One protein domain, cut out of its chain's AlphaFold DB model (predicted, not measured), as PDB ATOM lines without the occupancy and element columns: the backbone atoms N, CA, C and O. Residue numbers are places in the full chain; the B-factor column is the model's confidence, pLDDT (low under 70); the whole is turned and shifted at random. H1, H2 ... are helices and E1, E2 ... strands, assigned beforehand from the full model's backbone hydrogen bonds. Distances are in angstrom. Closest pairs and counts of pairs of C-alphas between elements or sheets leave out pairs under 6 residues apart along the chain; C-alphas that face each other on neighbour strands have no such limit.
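Overview. This is residues 610 to 653 and 693 to 771 of the 771 residues of the protein "Prolyl-tRNA synthetase" of Anthracocystis flocculosa PF-1 (UniProt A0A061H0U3). A strongly twisted sheet of five strands makes the middle, with H1 and H2 over one face and H3 and the short H4 over the other. Residues 746 to 753, between E4 and E5, stick out. The printed part has 123 residues with four named helices and five named strands, in the order E1 H1 H2 E2 H3 E3 H4 E4 E5; the sheet, mixed, runs E2 E1 E3 E4 E5. The class is mixed, helices and strands; the whole is compact, with a radius of gyration of the C-alphas of 14.2 A and spans of 43 by 34 by 25 A.

Along the chain. E1, residues 611 to 615, begins with C-alpha 611 at (-38.198, -27.229, 35.677). H1, residues 622 to 639, measures 25.2 A from first to last C-alpha, and H2 is residues 644 to 652. Then come E2, residues 699 to 702, H3, residues 708 to 718, E3, residues 722 to 726, H4, residues 728 to 733, and E4, residues 735 to 740. E5, residues 758 to 763, measures 16.4 A and ends with C-alpha 763 at (-29.428, -35.768, 22.428).

Arrangement. E1 is parallel to E2, with N 613 and O 700 at 2.8 A, within hydrogen-bond range, and to E3, with N 614 and O 724 at 2.8 A. E4 is antiparallel to E3, with N 725 and O 737 at 2.8 A, and forms a hairpin with E5, with N 736 and O 762 at 2.8 A. There are three layers, helices on both faces of the sheet: H1 and H2 on one, H3 on the other. H1 runs along the strands at a height of 9.0 A over the sheet; its closest C-alphas to E1 are those of Ala 626 and Val 613, 6.3 A apart. H1 touches H2 with residues 633 to 637 alone, about perpendicular at 74 degrees, closest at the C-alphas of Ala 637 and Thr 647, 5.6 A. E2, H3 and E3 form a split strand-helix-strand unit, two strands running the same way with E1 between them, and its crossover is right-handed. H4, on the same face as H3 but apart from it, has a height of 6.9 A over the sheet. In H1, H2, H3 and H4 every O i to N i+4 pair is within hydrogen-bond range.

Size, cuts and confidence. The C-alphas farthest apart, of Gly 620 and Gly 750, are 42.5 A apart. Residues 654 to 692 are cut out, with 23.9 A between C-alphas 653 and 693. The link E4 to E5 is long. pLDDT is under 70 at residues 693 to 696, 744 to 755 and 770 to 771.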
ATOM      1  N   THR A 610     -39.846 -23.764  37.671       92.62
ATOM      2  CA  THR A 610     -40.223 -23.993  36.275       92.62
ATOM      3  C   THR A 610     -39.877 -25.416  35.807       92.62
ATOM      4  O   THR A 610     -40.706 -26.076  35.172       92.62
ATOM      5  N   ALA A 611     -38.692 -25.936  36.160       94.12
ATOM      6  CA  ALA A 611     -38.198 -27.229  35.677       94.12
ATOM      7  C   ALA A 611     -37.652 -28.161  36.770       94.12
ATOM      8  O   ALA A 611     -37.100 -27.720  37.778       94.12
ATOM      9  N   ALA A 612     -37.711 -29.472  36.513       95.69
ATOM     10  CA  ALA A 612     -37.039 -30.491  37.317       95.69
ATOM     11  C   ALA A 612     -36.257 -31.498  36.458       95.69
ATOM     12  O   ALA A 612     -36.785 -32.072  35.504       95.69
ATOM     13  N   VAL A 613     -35.007 -31.774  36.836       96.81
ATOM     14  CA  VAL A 613     -34.199 -32.869  36.284       96.81
ATOM     15  C   VAL A 613     -34.309 -34.084  37.201       96.81
ATOM     16  O   VAL A 613     -33.988 -34.016  38.387       96.81
ATOM     17  N   LEU A 614     -34.780 -35.206  36.663       96.88
ATOM     18  CA  LEU A 614     -35.157 -36.405  37.405       96.88
ATOM     19  C   LEU A 614     -34.217 -37.565  37.041       96.88
ATOM     20  O   LEU A 614     -34.253 -38.069  35.917       96.88
ATOM     21  N   ILE A 615     -33.389 -38.025  37.988       96.00
ATOM     22  CA  ILE A 615     -32.537 -39.215  37.782       96.00
ATOM     23  C   ILE A 615     -33.278 -40.492  38.187       96.00
ATOM     24  O   ILE A 615     -33.875 -40.546  39.269       96.00
ATOM     25  N   SER A 616     -33.212 -41.539  37.355       93.50
ATOM     26  CA  SER A 616     -33.854 -42.829  37.670       93.50
ATOM     27  C   SER A 616     -33.223 -43.531  38.873       93.50
ATOM     28  O   SER A 616     -33.908 -44.216  39.628       93.50
ATOM     29  N   ASP A 617     -31.911 -43.360  39.022       90.25
ATOM     30  CA  ASP A 617     -31.040 -43.921  40.048       90.25
ATOM     31  C   ASP A 617     -29.674 -43.206  39.974       90.25
ATOM     32  O   ASP A 617     -29.409 -42.463  39.028       90.25
ATOM     33  N   LYS A 618     -28.793 -43.435  40.954       89.00
ATOM     34  CA  LYS A 618     -27.447 -42.829  41.001       89.00
ATOM     35  C   LYS A 618     -26.371 -43.608  40.217       89.00
ATOM     36  O   LYS A 618     -25.198 -43.253  40.286       89.00
ATOM     37  N   LYS A 619     -26.715 -44.686  39.496       88.31
ATOM     38  CA  LYS A 619     -25.732 -45.550  38.810       88.31
ATOM     39  C   LYS A 619     -25.402 -45.026  37.409       88.31
ATOM     40  O   LYS A 619     -26.221 -44.371  36.768       88.31
ATOM     41  N   GLY A 620     -24.216 -45.371  36.906       86.19
ATOM     42  CA  GLY A 620     -23.825 -45.127  35.510       86.19
ATOM     43  C   GLY A 620     -23.632 -43.653  35.132       86.19
ATOM     44  O   GLY A 620     -23.865 -43.305  33.985       86.19
ATOM     45  N   GLY A 621     -23.263 -42.780  36.076       92.44
ATOM     46  CA  GLY A 621     -22.970 -41.361  35.801       92.44
ATOM     47  C   GLY A 621     -24.191 -40.438  35.661       92.44
ATOM     48  O   GLY A 621     -24.024 -39.245  35.414       92.44
ATOM     49  N   LYS A 622     -25.418 -40.943  35.862       93.75
ATOM     50  CA  LYS A 622     -26.668 -40.166  35.698       93.75
ATOM     51  C   LYS A 622     -26.728 -38.910  36.562       93.75
ATOM     52  O   LYS A 622     -27.237 -37.891  36.113       93.75
ATOM     53  N   GLU A 623     -26.222 -38.977  37.794       93.31
ATOM     54  CA  GLU A 623     -26.212 -37.828  38.704       93.31
ATOM     55  C   GLU A 623     -25.279 -36.713  38.208       93.31
ATOM     56  O   GLU A 623     -25.657 -35.544  38.224       93.31
ATOM     57  N   GLU A 624     -24.093 -37.066  37.709       92.44
ATOM     58  CA  GLU A 624     -23.151 -36.103  37.132       92.44
ATOM     59  C   GLU A 624     -23.726 -35.459  35.864       92.44
ATOM     60  O   GLU A 624     -23.687 -34.235  35.719       92.44
ATOM     61  N   MET A 625     -24.334 -36.263  34.985       94.00
ATOM     62  CA  MET A 625     -25.038 -35.750  33.811       94.00
ATOM     63  C   MET A 625     -26.187 -34.817  34.200       94.00
ATOM     64  O   MET A 625     -26.295 -33.725  33.658       94.00
ATOM     65  N   ALA A 626     -27.012 -35.183  35.179       94.19
ATOM     66  CA  ALA A 626     -28.109 -34.330  35.620       94.19
ATOM     67  C   ALA A 626     -27.618 -32.980  36.178       94.19
ATOM     68  O   ALA A 626     -28.172 -31.939  35.834       94.19
ATOM     69  N   VAL A 627     -26.520 -32.968  36.948       93.25
ATOM     70  CA  VAL A 627     -25.863 -31.722  37.387       93.25
ATOM     71  C   VAL A 627     -25.342 -30.905  36.198       93.25
ATOM     72  O   VAL A 627     -25.489 -29.680  36.189       93.25
ATOM     73  N   ARG A 628     -24.746 -31.557  35.188       92.88
ATOM     74  CA  ARG A 628     -24.303 -30.904  33.945       92.88
ATOM     75  C   ARG A 628     -25.475 -30.292  33.171       92.88
ATOM     76  O   ARG A 628     -25.350 -29.151  32.737       92.88
ATOM     77  N   LEU A 629     -26.597 -30.999  33.040       93.69
ATOM     78  CA  LEU A 629     -27.803 -30.521  32.354       93.69
ATOM     79  C   LEU A 629     -28.394 -29.294  33.048       93.69
ATOM     80  O   LEU A 629     -28.617 -28.291  32.376       93.69
ATOM     81  N   CYS A 630     -28.568 -29.316  34.376       92.94
ATOM     82  CA  CYS A 630     -29.068 -28.136  35.084       92.94
ATOM     83  C   CYS A 630     -28.166 -26.917  34.848       92.94
ATOM     84  O   CYS A 630     -28.668 -25.845  34.530       92.94
ATOM     85  N   ARG A 631     -26.837 -27.079  34.949       90.75
ATOM     86  CA  ARG A 631     -25.888 -25.990  34.659       90.75
ATOM     87  C   ARG A 631     -26.002 -25.496  33.217       90.75
ATOM     88  O   ARG A 631     -26.019 -24.295  33.009       90.75
ATOM     89  N   ALA A 632     -26.106 -26.398  32.240       91.00
ATOM     90  CA  ALA A 632     -26.215 -26.036  30.828       91.00
ATOM     91  C   ALA A 632     -27.514 -25.280  30.498       91.00
ATOM     92  O   ALA A 632     -27.487 -24.409  29.628       91.00
ATOM     93  N   VAL A 633     -28.616 -25.589  31.192       91.75
ATOM     94  CA  VAL A 633     -29.887 -24.853  31.100       91.75
ATOM     95  C   VAL A 633     -29.779 -23.487  31.787       91.75
ATOM     96  O   VAL A 633     -30.097 -22.492  31.151       91.75
ATOM     97  N   ILE A 634     -29.253 -23.407  33.019       89.31
ATOM     98  CA  ILE A 634     -29.045 -22.128  33.736       89.31
ATOM     99  C   ILE A 634     -28.134 -21.181  32.935       89.31
ATOM    100  O   ILE A 634     -28.411 -19.988  32.840       89.31
ATOM    101  N   SER A 635     -27.049 -21.700  32.349       88.38
ATOM    102  CA  SER A 635     -26.144 -20.916  31.501       88.38
ATOM    103  C   SER A 635     -26.853 -20.382  30.257       88.38
ATOM    104  O   SER A 635     -26.786 -19.185  30.011       88.38
ATOM    105  N   ARG A 636     -27.605 -21.223  29.532       89.00
ATOM    106  CA  ARG A 636     -28.349 -20.791  28.334       89.00
ATOM    107  C   ARG A 636     -29.455 -19.791  28.635       89.00
ATOM    108  O   ARG A 636     -29.595 -18.835  27.890       89.00
ATOM    109  N   ALA A 637     -30.190 -19.971  29.731       89.19
ATOM    110  CA  ALA A 637     -31.206 -19.015  30.168       89.19
ATOM    111  C   ALA A 637     -30.610 -17.606  30.355       89.19
ATOM    112  O   ALA A 637     -31.206 -16.618  29.944       89.19
ATOM    113  N   ARG A 638     -29.379 -17.525  30.888       87.19
ATOM    114  CA  ARG A 638     -28.616 -16.270  31.025       87.19
ATOM    115  C   ARG A 638     -28.028 -15.758  29.712       87.19
ATOM    116  O   ARG A 638     -28.031 -14.558  29.487       87.19
ATOM    117  N   GLU A 639     -27.493 -16.643  28.875       88.19
ATOM    118  CA  GLU A 639     -26.897 -16.292  27.575       88.19
ATOM    119  C   GLU A 639     -27.944 -15.795  26.566       88.19
ATOM    120  O   GLU A 639     -27.629 -14.976  25.708       88.19
ATOM    121  N   TRP A 640     -29.177 -16.300  26.657       88.38
ATOM    122  CA  TRP A 640     -30.292 -15.970  25.765       88.38
ATOM    123  C   TRP A 640     -31.288 -14.968  26.358       88.38
ATOM    124  O   TRP A 640     -32.227 -14.602  25.657       88.38
ATOM    125  N   ASP A 641     -31.100 -14.570  27.619       88.38
ATOM    126  CA  ASP A 641     -31.977 -13.671  28.385       88.38
ATOM    127  C   ASP A 641     -33.460 -14.110  28.412       88.38
ATOM    128  O   ASP A 641     -34.382 -13.309  28.273       88.38
ATOM    129  N   VAL A 642     -33.701 -15.419  28.580       88.56
ATOM    130  CA  VAL A 642     -35.050 -16.021  28.621       88.56
ATOM    131  C   VAL A 642     -35.239 -16.985  29.792       88.56
ATOM    132  O   VAL A 642     -34.287 -17.508  30.369       88.56
ATOM    133  N   ASP A 643     -36.501 -17.263  30.125       89.00
ATOM    134  CA  ASP A 643     -36.858 -18.204  31.185       89.00
ATOM    135  C   ASP A 643     -36.406 -19.658  30.901       89.00
ATOM    136  O   ASP A 643     -36.069 -20.057  29.779       89.00
ATOM    137  N   VAL A 644     -36.399 -20.480  31.953       90.94
ATOM    138  CA  VAL A 644     -35.978 -21.891  31.899       90.94
ATOM    139  C   VAL A 644     -36.871 -22.754  30.992       90.94
ATOM    140  O   VAL A 644     -36.372 -23.698  30.375       90.94
ATOM    141  N   GLU A 645     -38.171 -22.472  30.877       91.25
ATOM    142  CA  GLU A 645     -39.083 -23.231  30.013       91.25
ATOM    143  C   GLU A 645     -38.812 -22.924  28.535       91.25
ATOM    144  O   GLU A 645     -38.665 -23.846  27.733       91.25
ATOM    145  N   GLU A 646     -38.690 -21.645  28.184       91.38
ATOM    146  CA  GLU A 646     -38.332 -21.181  26.841       91.38
ATOM    147  C   GLU A 646     -36.937 -21.680  26.430       91.38
ATOM    148  O   GLU A 646     -36.765 -22.206  25.329       91.38
ATOM    149  N   THR A 647     -35.969 -21.645  27.352       92.19
ATOM    150  CA  THR A 647     -34.637 -22.241  27.157       92.19
ATOM    151  C   THR A 647     -34.731 -23.714  26.762       92.19
ATOM    152  O   THR A 647     -34.128 -24.142  25.777       92.19
ATOM    153  N   VAL A 648     -35.503 -24.520  27.501       92.88
ATOM    154  CA  VAL A 648     -35.633 -25.952  27.192       92.88
ATOM    155  C   VAL A 648     -36.426 -26.181  25.901       92.88
ATOM    156  O   VAL A 648     -36.062 -27.073  25.136       92.88
ATOM    157  N   ARG A 649     -37.441 -25.362  25.588       92.12
ATOM    158  CA  ARG A 649     -38.175 -25.436  24.310       92.12
ATOM    159  C   ARG A 649     -37.255 -25.238  23.104       92.12
ATOM    160  O   ARG A 649     -37.257 -26.090  22.219       92.12
ATOM    161  N   ARG A 650     -36.410 -24.201  23.112       91.31
ATOM    162  CA  ARG A 650     -35.432 -23.927  22.037       91.31
ATOM    163  C   ARG A 650     -34.433 -25.074  21.827       91.31
ATOM    164  O   ARG A 650     -34.044 -25.353  20.698       91.31
ATOM    165  N   LEU A 651     -34.047 -25.774  22.898       89.81
ATOM    166  CA  LEU A 651     -33.145 -26.940  22.839       89.81
ATOM    167  C   LEU A 651     -33.818 -28.203  22.278       89.81
ATOM    168  O   LEU A 651     -33.181 -29.032  21.619       89.81
ATOM    169  N   VAL A 652     -35.111 -28.359  22.555       88.25
ATOM    170  CA  VAL A 652     -35.936 -29.470  22.079       88.25
ATOM    171  C   VAL A 652     -36.259 -29.311  20.589       88.25
ATOM    172  O   VAL A 652     -36.028 -30.246  19.819       88.25
ATOM    173  N   ASP A 653     -36.733 -28.135  20.176       76.81
ATOM    174  CA  ASP A 653     -37.173 -27.859  18.806       76.81
ATOM    175  C   ASP A 653     -36.748 -26.453  18.325       76.81
ATOM    176  O   ASP A 653     -37.463 -25.472  18.559       76.81
ATOM    177  N   GLY A 693     -31.829 -12.504  36.754       51.28
ATOM    178  CA  GLY A 693     -31.010 -13.692  37.057       51.28
ATOM    179  C   GLY A 693     -31.598 -14.777  37.977       51.28
ATOM    180  O   GLY A 693     -31.022 -15.866  38.028       51.28
ATOM    181  N   ASP A 694     -32.712 -14.495  38.658       61.38
ATOM    182  CA  ASP A 694     -33.507 -15.423  39.475       61.38
ATOM    183  C   ASP A 694     -34.384 -16.361  38.610       61.38
ATOM    184  O   ASP A 694     -34.539 -17.542  38.926       61.38
ATOM    185  N   ALA A 695     -34.889 -15.878  37.463       63.88
ATOM    186  CA  ALA A 695     -35.677 -16.658  36.502       63.88
ATOM    187  C   ALA A 695     -34.846 -17.767  35.829       63.88
ATOM    188  O   ALA A 695     -35.352 -18.848  35.527       63.88
ATOM    189  N   ALA A 696     -33.544 -17.528  35.651       62.75
ATOM    190  CA  ALA A 696     -32.602 -18.506  35.116       62.75
ATOM    191  C   ALA A 696     -32.242 -19.637  36.106       62.75
ATOM    192  O   ALA A 696     -31.755 -20.678  35.672       62.75
ATOM    193  N   GLU A 697     -32.471 -19.470  37.418       77.56
ATOM    194  CA  GLU A 697     -32.188 -20.493  38.448       77.56
ATOM    195  C   GLU A 697     -33.413 -21.368  38.800       77.56
ATOM    196  O   GLU A 697     -33.354 -22.196  39.709       77.56
ATOM    197  N   GLU A 698     -34.514 -21.261  38.050       88.19
ATOM    198  CA  GLU A 698     -35.785 -21.976  38.269       88.19
ATOM    199  C   GLU A 698     -35.771 -23.483  37.904       88.19
ATOM    200  O   GLU A 698     -36.772 -24.039  37.437       88.19
ATOM    201  N   ILE A 699     -34.645 -24.168  38.123       92.00
ATOM    202  CA  ILE A 699     -34.464 -25.593  37.825       92.00
ATOM    203  C   ILE A 699     -33.914 -26.378  39.022       92.00
ATOM    204  O   ILE A 699     -32.865 -26.062  39.586       92.00
ATOM    205  N   VAL A 700     -34.610 -27.457  39.385       94.19
ATOM    206  CA  VAL A 700     -34.233 -28.342  40.499       94.19
ATOM    207  C   VAL A 700     -33.720 -29.696  40.012       94.19
ATOM    208  O   VAL A 700     -34.059 -30.159  38.925       94.19
ATOM    209  N   LEU A 701     -32.917 -30.363  40.837       95.62
ATOM    210  CA  LEU A 701     -32.419 -31.718  40.623       95.62
ATOM    211  C   LEU A 701     -33.043 -32.669  41.651       95.62
ATOM    212  O   LEU A 701     -32.765 -32.562  42.845       95.62
ATOM    213  N   ASP A 702     -33.838 -33.639  41.198       96.25
ATOM    214  CA  ASP A 702     -34.352 -34.716  42.045       96.25
ATOM    215  C   ASP A 702     -33.355 -35.879  42.143       96.25
ATOM    216  O   ASP A 702     -33.484 -36.929  41.505       96.25
ATOM    217  N   ASP A 703     -32.344 -35.684  42.981       94.44
ATOM    218  CA  ASP A 703     -31.313 -36.657  43.341       94.44
ATOM    219  C   ASP A 703     -31.697 -37.560  44.530       94.44
ATOM    220  O   ASP A 703     -30.850 -38.306  45.036       94.44
ATOM    221  N   ARG A 704     -32.963 -37.528  44.976       94.19
ATOM    222  CA  ARG A 704     -33.446 -38.316  46.123       94.19
ATOM    223  C   ARG A 704     -33.314 -39.830  45.863       94.19
ATOM    224  O   ARG A 704     -33.437 -40.265  44.712       94.19
ATOM    225  N   PRO A 705     -33.106 -40.661  46.904       92.12
ATOM    226  CA  PRO A 705     -32.983 -42.119  46.786       92.12
ATOM    227  C   PRO A 705     -34.354 -42.820  46.658       92.12
ATOM    228  O   PRO A 705     -34.624 -43.819  47.319       92.12
ATOM    229  N   SER A 706     -35.242 -42.281  45.822       91.62
ATOM    230  CA  SER A 706     -36.593 -42.791  45.555       91.62
ATOM    231  C   SER A 706     -36.711 -43.342  44.130       91.62
ATOM    232  O   SER A 706     -35.900 -43.034  43.254       91.62
ATOM    233  N   THR A 707     -37.726 -44.175  43.876       94.19
ATOM    234  CA  THR A 707     -37.980 -44.716  42.531       94.19
ATOM    235  C   THR A 707     -38.423 -43.613  41.572       94.19
ATOM    236  O   THR A 707     -39.137 -42.689  41.968       94.19
ATOM    237  N   LEU A 708     -38.085 -43.741  40.284       93.56
ATOM    238  CA  LEU A 708     -38.521 -42.787  39.256       93.56
ATOM    239  C   LEU A 708     -40.046 -42.580  39.259       93.56
ATOM    240  O   LEU A 708     -40.513 -41.453  39.144       93.56
ATOM    241  N   GLY A 709     -40.828 -43.643  39.474       92.12
ATOM    242  CA  GLY A 709     -42.288 -43.558  39.571       92.12
ATOM    243  C   GLY A 709     -42.792 -42.695  40.738       92.12
ATOM    244  O   GLY A 709     -43.811 -42.021  40.576       92.12
ATOM    245  N   SER A 710     -42.069 -42.676  41.867       92.19
ATOM    246  CA  SER A 710     -42.334 -41.788  43.010       92.19
ATOM    247  C   SER A 710     -41.923 -40.350  42.703       92.19
ATOM    248  O   SER A 710     -42.692 -39.436  42.971       92.19
ATOM    249  N   LYS A 711     -40.753 -40.146  42.079       94.75
ATOM    250  CA  LYS A 711     -40.286 -38.814  41.652       94.75
ATOM    251  C   LYS A 711     -41.250 -38.155  40.672       94.75
ATOM    252  O   LYS A 711     -41.541 -36.977  40.806       94.75
ATOM    253  N   MET A 712     -41.799 -38.933  39.738       93.12
ATOM    254  CA  MET A 712     -42.844 -38.475  38.821       93.12
ATOM    255  C   MET A 712     -44.116 -38.055  39.564       93.12
ATOM    256  O   MET A 712     -44.639 -36.988  39.284       93.12
ATOM    257  N   ALA A 713     -44.575 -38.839  40.549       91.56
ATOM    258  CA  ALA A 713     -45.754 -38.482  41.346       91.56
ATOM    259  C   ALA A 713     -45.530 -37.202  42.173       91.56
ATOM    260  O   ALA A 713     -46.410 -36.348  42.236       91.56
ATOM    261  N   ASP A 714     -44.343 -37.036  42.760       93.62
ATOM    262  CA  ASP A 714     -43.972 -35.791  43.436       93.62
ATOM    263  C   ASP A 714     -43.874 -34.622  42.439       93.62
ATOM    264  O   ASP A 714     -44.293 -33.516  42.759       93.62
ATOM    265  N   ALA A 715     -43.382 -34.849  41.219       93.06
ATOM    266  CA  ALA A 715     -43.328 -33.842  40.161       93.06
ATOM    267  C   ALA A 715     -44.718 -33.436  39.632       93.06
ATOM    268  O   ALA A 715     -44.888 -32.292  39.208       93.06
ATOM    269  N   ASP A 716     -45.707 -34.336  39.668       91.00
ATOM    270  CA  ASP A 716     -47.121 -34.026  39.413       91.00
ATOM    271  C   ASP A 716     -47.701 -33.165  40.549       91.00
ATOM    272  O   ASP A 716     -48.358 -32.159  40.297       91.00
ATOM    273  N   LEU A 717     -47.398 -33.503  41.807       92.81
ATOM    274  CA  LEU A 717     -47.848 -32.752  42.985       92.81
ATOM    275  C   LEU A 717     -47.175 -31.376  43.140       92.81
ATOM    276  O   LEU A 717     -47.803 -30.443  43.634       92.81
ATOM    277  N   VAL A 718     -45.912 -31.224  42.737       93.00
ATOM    278  CA  VAL A 718     -45.212 -29.925  42.730       93.00
ATOM    279  C   VAL A 718     -45.550 -29.105  41.473       93.00
ATOM    280  O   VAL A 718     -45.418 -27.884  41.482       93.00
ATOM    281  N   GLY A 719     -46.049 -29.733  40.408       91.88
ATOM    282  CA  GLY A 719     -46.517 -29.019  39.218       91.88
ATOM    283  C   GLY A 719     -45.411 -28.279  38.463       91.88
ATOM    284  O   GLY A 719     -45.634 -27.167  37.983       91.88
ATOM    285  N   TYR A 720     -44.213 -28.874  38.365       92.44
ATOM    286  CA  TYR A 720     -43.179 -28.391  37.438       92.44
ATOM    287  C   TYR A 720     -43.722 -28.428  36.005       92.44
ATOM    288  O   TYR A 720     -44.389 -29.398  35.640       92.44
ATOM    289  N   ARG A 721     -43.386 -27.430  35.180       91.12
ATOM    290  CA  ARG A 721     -43.849 -27.326  33.782       91.12
ATOM    291  C   ARG A 721     -42.938 -28.034  32.778       91.12
ATOM    292  O   ARG A 721     -43.377 -28.405  31.690       91.12
ATOM    293  N   VAL A 722     -41.686 -28.270  33.173       93.56
ATOM    294  CA  VAL A 722     -40.672 -29.012  32.411       93.56
ATOM    295  C   VAL A 722     -40.108 -30.152  33.250       93.56
ATOM    296  O   VAL A 722     -39.768 -29.965  34.421       93.56
ATOM    297  N   ARG A 723     -39.935 -31.327  32.640       95.19
ATOM    298  CA  ARG A 723     -39.245 -32.470  33.255       95.19
ATOM    299  C   ARG A 723     -38.172 -32.993  32.313       95.19
ATOM    300  O   ARG A 723     -38.463 -33.281  31.158       95.19
ATOM    301  N   ILE A 724     -36.946 -33.149  32.802       96.44
ATOM    302  CA  ILE A 724     -35.833 -33.743  32.046       96.44
ATOM    303  C   ILE A 724     -35.431 -35.039  32.746       96.44
ATOM    304  O   ILE A 724     -34.979 -35.017  33.888       96.44
ATOM    305  N   VAL A 725     -35.605 -36.182  32.090       96.75
ATOM    306  CA  VAL A 725     -35.434 -37.507  32.693       96.75
ATOM    307  C   VAL A 725     -34.129 -38.142  32.234       96.75
ATOM    308  O   VAL A 725     -33.942 -38.472  31.061       96.75
ATOM    309  N   VAL A 726     -33.231 -38.378  33.192       95.94
ATOM    310  CA  VAL A 726     -31.951 -39.063  32.975       95.94
ATOM    311  C   VAL A 726     -32.101 -40.515  33.432       95.94
ATOM    312  O   VAL A 726     -31.868 -40.870  34.591       95.94
ATOM    313  N   GLY A 727     -32.594 -41.349  32.513       92.75
ATOM    314  CA  GLY A 727     -32.910 -42.763  32.744       92.75
ATOM    315  C   GLY A 727     -31.873 -43.751  32.196       92.75
ATOM    316  O   GLY A 727     -30.762 -43.389  31.817       92.75
ATOM    317  N   GLN A 728     -32.252 -45.031  32.103       90.31
ATOM    318  CA  GLN A 728     -31.414 -46.067  31.473       90.31
ATOM    319  C   GLN A 728     -31.259 -45.877  29.953       90.31
ATOM    320  O   GLN A 728     -30.260 -46.303  29.379       90.31
ATOM    321  N   HIS A 729     -32.218 -45.213  29.291       88.38
ATOM    322  CA  HIS A 729     -32.128 -44.901  27.857       88.38
ATOM    323  C   HIS A 729     -30.911 -44.021  27.548       88.38
ATOM    324  O   HIS A 729     -30.162 -44.328  26.620       88.38
ATOM    325  N   TRP A 730     -30.655 -43.014  28.388       94.25
ATOM    326  CA  TRP A 730     -29.493 -42.129  28.287       94.25
ATOM    327  C   TRP A 730     -28.159 -42.891  28.371       94.25
ATOM    328  O   TRP A 730     -27.286 -42.675  27.536       94.25
ATOM    329  N   VAL A 731     -28.027 -43.862  29.284       91.19
ATOM    330  CA  VAL A 731     -26.804 -44.690  29.408       91.19
ATOM    331  C   VAL A 731     -26.498 -45.452  28.111       91.19
ATOM    332  O   VAL A 731     -25.336 -45.656  27.773       91.19
ATOM    333  N   ARG A 732     -27.536 -45.863  27.370       91.12
ATOM    334  CA  ARG A 732     -27.413 -46.635  26.122       91.12
ATOM    335  C   ARG A 732     -27.271 -45.772  24.865       91.12
ATOM    336  O   ARG A 732     -26.682 -46.231  23.895       91.12
ATOM    337  N   THR A 733     -27.872 -44.583  24.841       93.19
ATOM    338  CA  THR A 733     -28.072 -43.803  23.600       93.19
ATOM    339  C   THR A 733     -27.605 -42.355  23.671       93.19
ATOM    340  O   THR A 733     -27.731 -41.651  22.679       93.19
ATOM    341  N   ARG A 734     -27.129 -41.890  24.833       94.00
ATOM    342  CA  ARG A 734     -26.853 -40.473  25.140       94.00
ATOM    343  C   ARG A 734     -28.050 -39.523  24.997       94.00
ATOM    344  O   ARG A 734     -27.897 -38.320  25.145       94.00
ATOM    345  N   GLN A 735     -29.266 -40.046  24.821       94.19
ATOM    346  CA  GLN A 735     -30.486 -39.241  24.752       94.19
ATOM    347  C   GLN A 735     -31.207 -39.166  26.099       94.19
ATOM    348  O   GLN A 735     -31.479 -40.194  26.730       94.19
ATOM    349  N   VAL A 736     -31.585 -37.955  26.501       95.56
ATOM    350  CA  VAL A 736     -32.493 -37.694  27.623       95.56
ATOM    351  C   VAL A 736     -33.932 -37.564  27.135       95.56
ATOM    352  O   VAL A 736     -34.190 -37.228  25.980       95.56
ATOM    353  N   GLU A 737     -34.885 -37.840  28.019       95.38
ATOM    354  CA  GLU A 737     -36.305 -37.622  27.740       95.38
ATOM    355  C   GLU A 737     -36.721 -36.263  28.310       95.38
ATOM    356  O   GLU A 737     -36.555 -36.020  29.503       95.38
ATOM    357  N   VAL A 738     -37.246 -35.371  27.473       95.44
ATOM    358  CA  VAL A 738     -37.748 -34.056  27.890       95.44
ATOM    359  C   VAL A 738     -39.260 -34.048  27.743       95.44
ATOM    360  O   VAL A 738     -39.778 -34.267  26.651       95.44
ATOM    361  N   GLN A 739     -39.966 -33.800  28.839       93.06
ATOM    362  CA  GLN A 739     -41.415 -33.666  28.871       93.06
ATOM    363  C   GLN A 739     -41.759 -32.189  29.085       93.06
ATOM    364  O   GLN A 739     -41.220 -31.544  29.989       93.06
ATOM    365  N   LEU A 740     -42.657 -31.667  28.253       90.31
ATOM    366  CA  LEU A 740     -43.150 -30.291  28.299       90.31
ATOM    367  C   LEU A 740     -44.678 -30.281  28.399       90.31
ATOM    368  O   LEU A 740     -45.349 -31.009  27.661       90.31
ATOM    369  N   LEU A 741     -45.232 -29.429  29.264       85.56
ATOM    370  CA  LEU A 741     -46.636 -29.026  29.145       85.56
ATOM    371  C   LEU A 741     -46.823 -28.115  27.910       85.56
ATOM    372  O   LEU A 741     -45.852 -27.508  27.443       85.56
ATOM    373  N   PRO A 742     -48.034 -27.994  27.346       79.06
ATOM    374  CA  PRO A 742     -48.340 -26.987  26.322       79.06
ATOM    375  C   PRO A 742     -48.192 -25.535  26.818       79.06
ATOM    376  O   PRO A 742     -48.137 -25.291  28.021       79.06
ATOM    377  N   ARG A 743     -48.112 -24.562  25.894       73.12
ATOM    378  CA  ARG A 743     -48.038 -23.128  26.255       73.12
ATOM    379  C   ARG A 743     -49.382 -22.616  26.798       73.12
ATOM    380  O   ARG A 743     -49.404 -21.973  27.836       73.12
ATOM    381  N   ASP A 744     -50.498 -22.986  26.167       66.62
ATOM    382  CA  ASP A 744     -51.853 -22.473  26.472       66.62
ATOM    383  C   ASP A 744     -52.369 -22.782  27.898       66.62
ATOM    384  O   ASP A 744     -53.387 -22.240  28.328       66.62
ATOM    385  N   CYS A 745     -51.670 -23.645  28.644       63.50
ATOM    386  CA  CYS A 745     -52.004 -24.054  30.010       63.50
ATOM    387  C   CYS A 745     -52.001 -22.914  31.044       63.50
ATOM    388  O   CYS A 745     -52.396 -23.137  32.185       63.50
ATOM    389  N   ASP A 746     -51.521 -21.718  30.697       58.94
ATOM    390  CA  ASP A 746     -51.417 -20.597  31.636       58.94
ATOM    391  C   ASP A 746     -52.758 -19.936  31.980       58.94
ATOM    392  O   ASP A 746     -52.887 -19.345  33.056       58.94
ATOM    393  N   HIS A 747     -53.756 -20.024  31.096       54.88
ATOM    394  CA  HIS A 747     -55.004 -19.261  31.233       54.88
ATOM    395  C   HIS A 747     -56.275 -20.092  31.030       54.88
ATOM    396  O   HIS A 747     -57.277 -19.812  31.696       54.88
ATOM    397  N   ASP A 748     -56.236 -21.128  30.188       49.00
ATOM    398  CA  ASP A 748     -57.384 -22.005  29.931       49.00
ATOM    399  C   ASP A 748     -57.385 -23.188  30.916       49.00
ATOM    400  O   ASP A 748     -57.017 -24.319  30.610       49.00
ATOM    401  N   LEU A 749     -57.719 -22.865  32.169       51.31
ATOM    402  CA  LEU A 749     -57.751 -23.776  33.321       51.31
ATOM    403  C   LEU A 749     -59.180 -24.287  33.605       51.31
ATOM    404  O   LEU A 749     -59.598 -24.380  34.760       51.31
ATOM    405  N   GLY A 750     -59.956 -24.532  32.546       44.12
ATOM    406  CA  GLY A 750     -61.274 -25.163  32.631       44.12
ATOM    407  C   GLY A 750     -61.179 -26.665  32.926       44.12
ATOM    408  O   GLY A 750     -60.133 -27.282  32.745       44.12
ATOM    409  N   GLU A 751     -62.283 -27.272  33.370       42.34
ATOM    410  CA  GLU A 751     -62.312 -28.699  33.744       42.34
ATOM    411  C   GLU A 751     -62.210 -29.666  32.544       42.34
ATOM    412  O   GLU A 751     -62.041 -30.873  32.740       42.34
ATOM    413  N   GLU A 752     -62.267 -29.162  31.306       40.03
ATOM    414  CA  GLU A 752     -62.183 -29.972  30.089       40.03
ATOM    415  C   GLU A 752     -60.774 -29.960  29.471       40.03
ATOM    416  O   GLU A 752     -60.243 -28.933  29.063       40.03
ATOM    417  N   GLU A 753     -60.188 -31.157  29.390       44.06
ATOM    418  CA  GLU A 753     -58.910 -31.475  28.740       44.06
ATOM    419  C   GLU A 753     -57.672 -30.682  29.203       44.06
ATOM    420  O   GLU A 753     -57.078 -29.889  28.470       44.06
ATOM    421  N   ALA A 754     -57.138 -31.073  30.366       48.19
ATOM    422  CA  ALA A 754     -55.721 -30.884  30.683       48.19
ATOM    423  C   ALA A 754     -54.837 -31.567  29.612       48.19
ATOM    424  O   ALA A 754     -54.500 -32.753  29.720       48.19
ATOM    425  N   LYS A 755     -54.493 -30.806  28.561       53.97
ATOM    426  CA  LYS A 755     -53.672 -31.223  27.417       53.97
ATOM    427  C   LYS A 755     -52.398 -31.920  27.918       53.97
ATOM    428  O   LYS A 755     -51.641 -31.368  28.716       53.97
ATOM    429  N   GLY A 756     -52.191 -33.159  27.477       70.69
ATOM    430  CA  GLY A 756     -51.155 -34.038  28.021       70.69
ATOM    431  C   GLY A 756     -49.718 -33.565  27.774       70.69
ATOM    432  O   GLY A 756     -49.442 -32.762  26.882       70.69
ATOM    433  N   TRP A 757     -48.787 -34.128  28.547       83.19
ATOM    434  CA  TRP A 757     -47.347 -33.947  28.358       83.19
ATOM    435  C   TRP A 757     -46.914 -34.299  26.930       83.19
ATOM    436  O   TRP A 757     -47.200 -35.395  26.444       83.19
ATOM    437  N   THR A 758     -46.167 -33.401  26.288       87.69
ATOM    438  CA  THR A 758     -45.467 -33.700  25.034       87.69
ATOM    439  C   THR A 758     -44.056 -34.173  25.363       87.69
ATOM    440  O   THR A 758     -43.303 -33.461  26.031       87.69
ATOM    441  N   THR A 759     -43.706 -35.379  24.915       90.31
ATOM    442  CA  THR A 759     -42.439 -36.044  25.247       90.31
ATOM    443  C   THR A 759     -41.504 -36.094  24.046       90.31
ATOM    444  O   THR A 759     -41.851 -36.628  22.994       90.31
ATOM    445  N   PHE A 760     -40.277 -35.624  24.243       92.69
ATOM    446  CA  PHE A 760     -39.215 -35.575  23.247       92.69
ATOM    447  C   PHE A 760     -38.012 -36.404  23.699       92.69
ATOM    448  O   PHE A 760     -37.711 -36.486  24.891       92.69
ATOM    449  N   LYS A 761     -37.287 -36.993  22.746       92.69
ATOM    450  CA  LYS A 761     -35.969 -37.597  22.987       92.69
ATOM    451  C   LYS A 761     -34.917 -36.656  22.427       92.69
ATOM    452  O   LYS A 761     -34.891 -36.419  21.223       92.69
ATOM    453  N   VAL A 762     -34.090 -36.111  23.306       92.25
ATOM    454  CA  VAL A 762     -33.130 -35.053  22.987       92.25
ATOM    455  C   VAL A 762     -31.731 -35.590  23.238       92.25
ATOM    456  O   VAL A 762     -31.469 -36.167  24.293       92.25
ATOM    457  N   ASP A 763     -30.842 -35.429  22.265       92.06
ATOM    458  CA  ASP A 763     -29.428 -35.768  22.428       92.06
ATOM    459  C   ASP A 763     -28.786 -34.878  23.508       92.06
ATOM    460  O   ASP A 763     -29.050 -33.671  23.545       92.06
ATOM    461  N   GLU A 764     -27.967 -35.456  24.397       90.12
ATOM    462  CA  GLU A 764     -27.287 -34.699  25.457       90.12
ATOM    463  C   GLU A 764     -26.449 -33.542  24.898       90.12
ATOM    464  O   GLU A 764     -26.340 -32.508  25.549       90.12
ATOM    465  N   GLU A 765     -25.941 -33.685  23.673       90.44
ATOM    466  CA  GLU A 765     -25.104 -32.715  22.969       90.44
ATOM    467  C   GLU A 765     -25.854 -31.488  22.419       90.44
ATOM    468  O   GLU A 765     -25.214 -30.594  21.867       90.44
ATOM    469  N   ARG A 766     -27.189 -31.401  22.541       87.94
ATOM    470  CA  ARG A 766     -27.929 -30.150  22.245       87.94
ATOM    471  C   ARG A 766     -27.899 -29.161  23.407       87.94
ATOM    472  O   ARG A 766     -27.772 -27.954  23.213       87.94
ATOM    473  N   PHE A 767     -27.954 -29.682  24.629       86.75
ATOM    474  CA  PHE A 767     -27.330 -29.017  25.767       86.75
ATOM    475  C   PHE A 767     -25.804 -29.019  25.503       86.75
ATOM    476  O   PHE A 767     -25.324 -29.745  24.645       86.75
ATOM    477  N   PHE A 768     -24.991 -28.226  26.197       87.06
ATOM    478  CA  PHE A 768     -23.545 -28.111  25.897       87.06
ATOM    479  C   PHE A 768     -23.202 -27.420  24.556       87.06
ATOM    480  O   PHE A 768     -22.684 -26.309  24.645       87.06
ATOM    481  N   ARG A 769     -23.524 -27.939  23.355       74.75
ATOM    482  CA  ARG A 769     -23.156 -27.270  22.080       74.75
ATOM    483  C   ARG A 769     -23.843 -25.915  21.900       74.75
ATOM    484  O   ARG A 769     -25.062 -25.810  22.032       74.75
ATOM    485  N   LEU A 770     -23.052 -24.887  21.606       53.03
ATOM    486  CA  LEU A 770     -23.572 -23.606  21.128       53.03
ATOM    487  C   LEU A 770     -24.233 -23.813  19.746       53.03
ATOM    488  O   LEU A 770     -23.759 -24.688  19.014       53.03
ATOM    489  N   PRO A 771     -25.317 -23.078  19.425       48.28
ATOM    490  CA  PRO A 771     -25.903 -23.049  18.081       48.28
ATOM    491  C   PRO A 771     -24.896 -22.646  16.995       48.28
ATOM    492  O   PRO A 771     -24.057 -21.761  17.285       48.28
TER     493      PRO A 771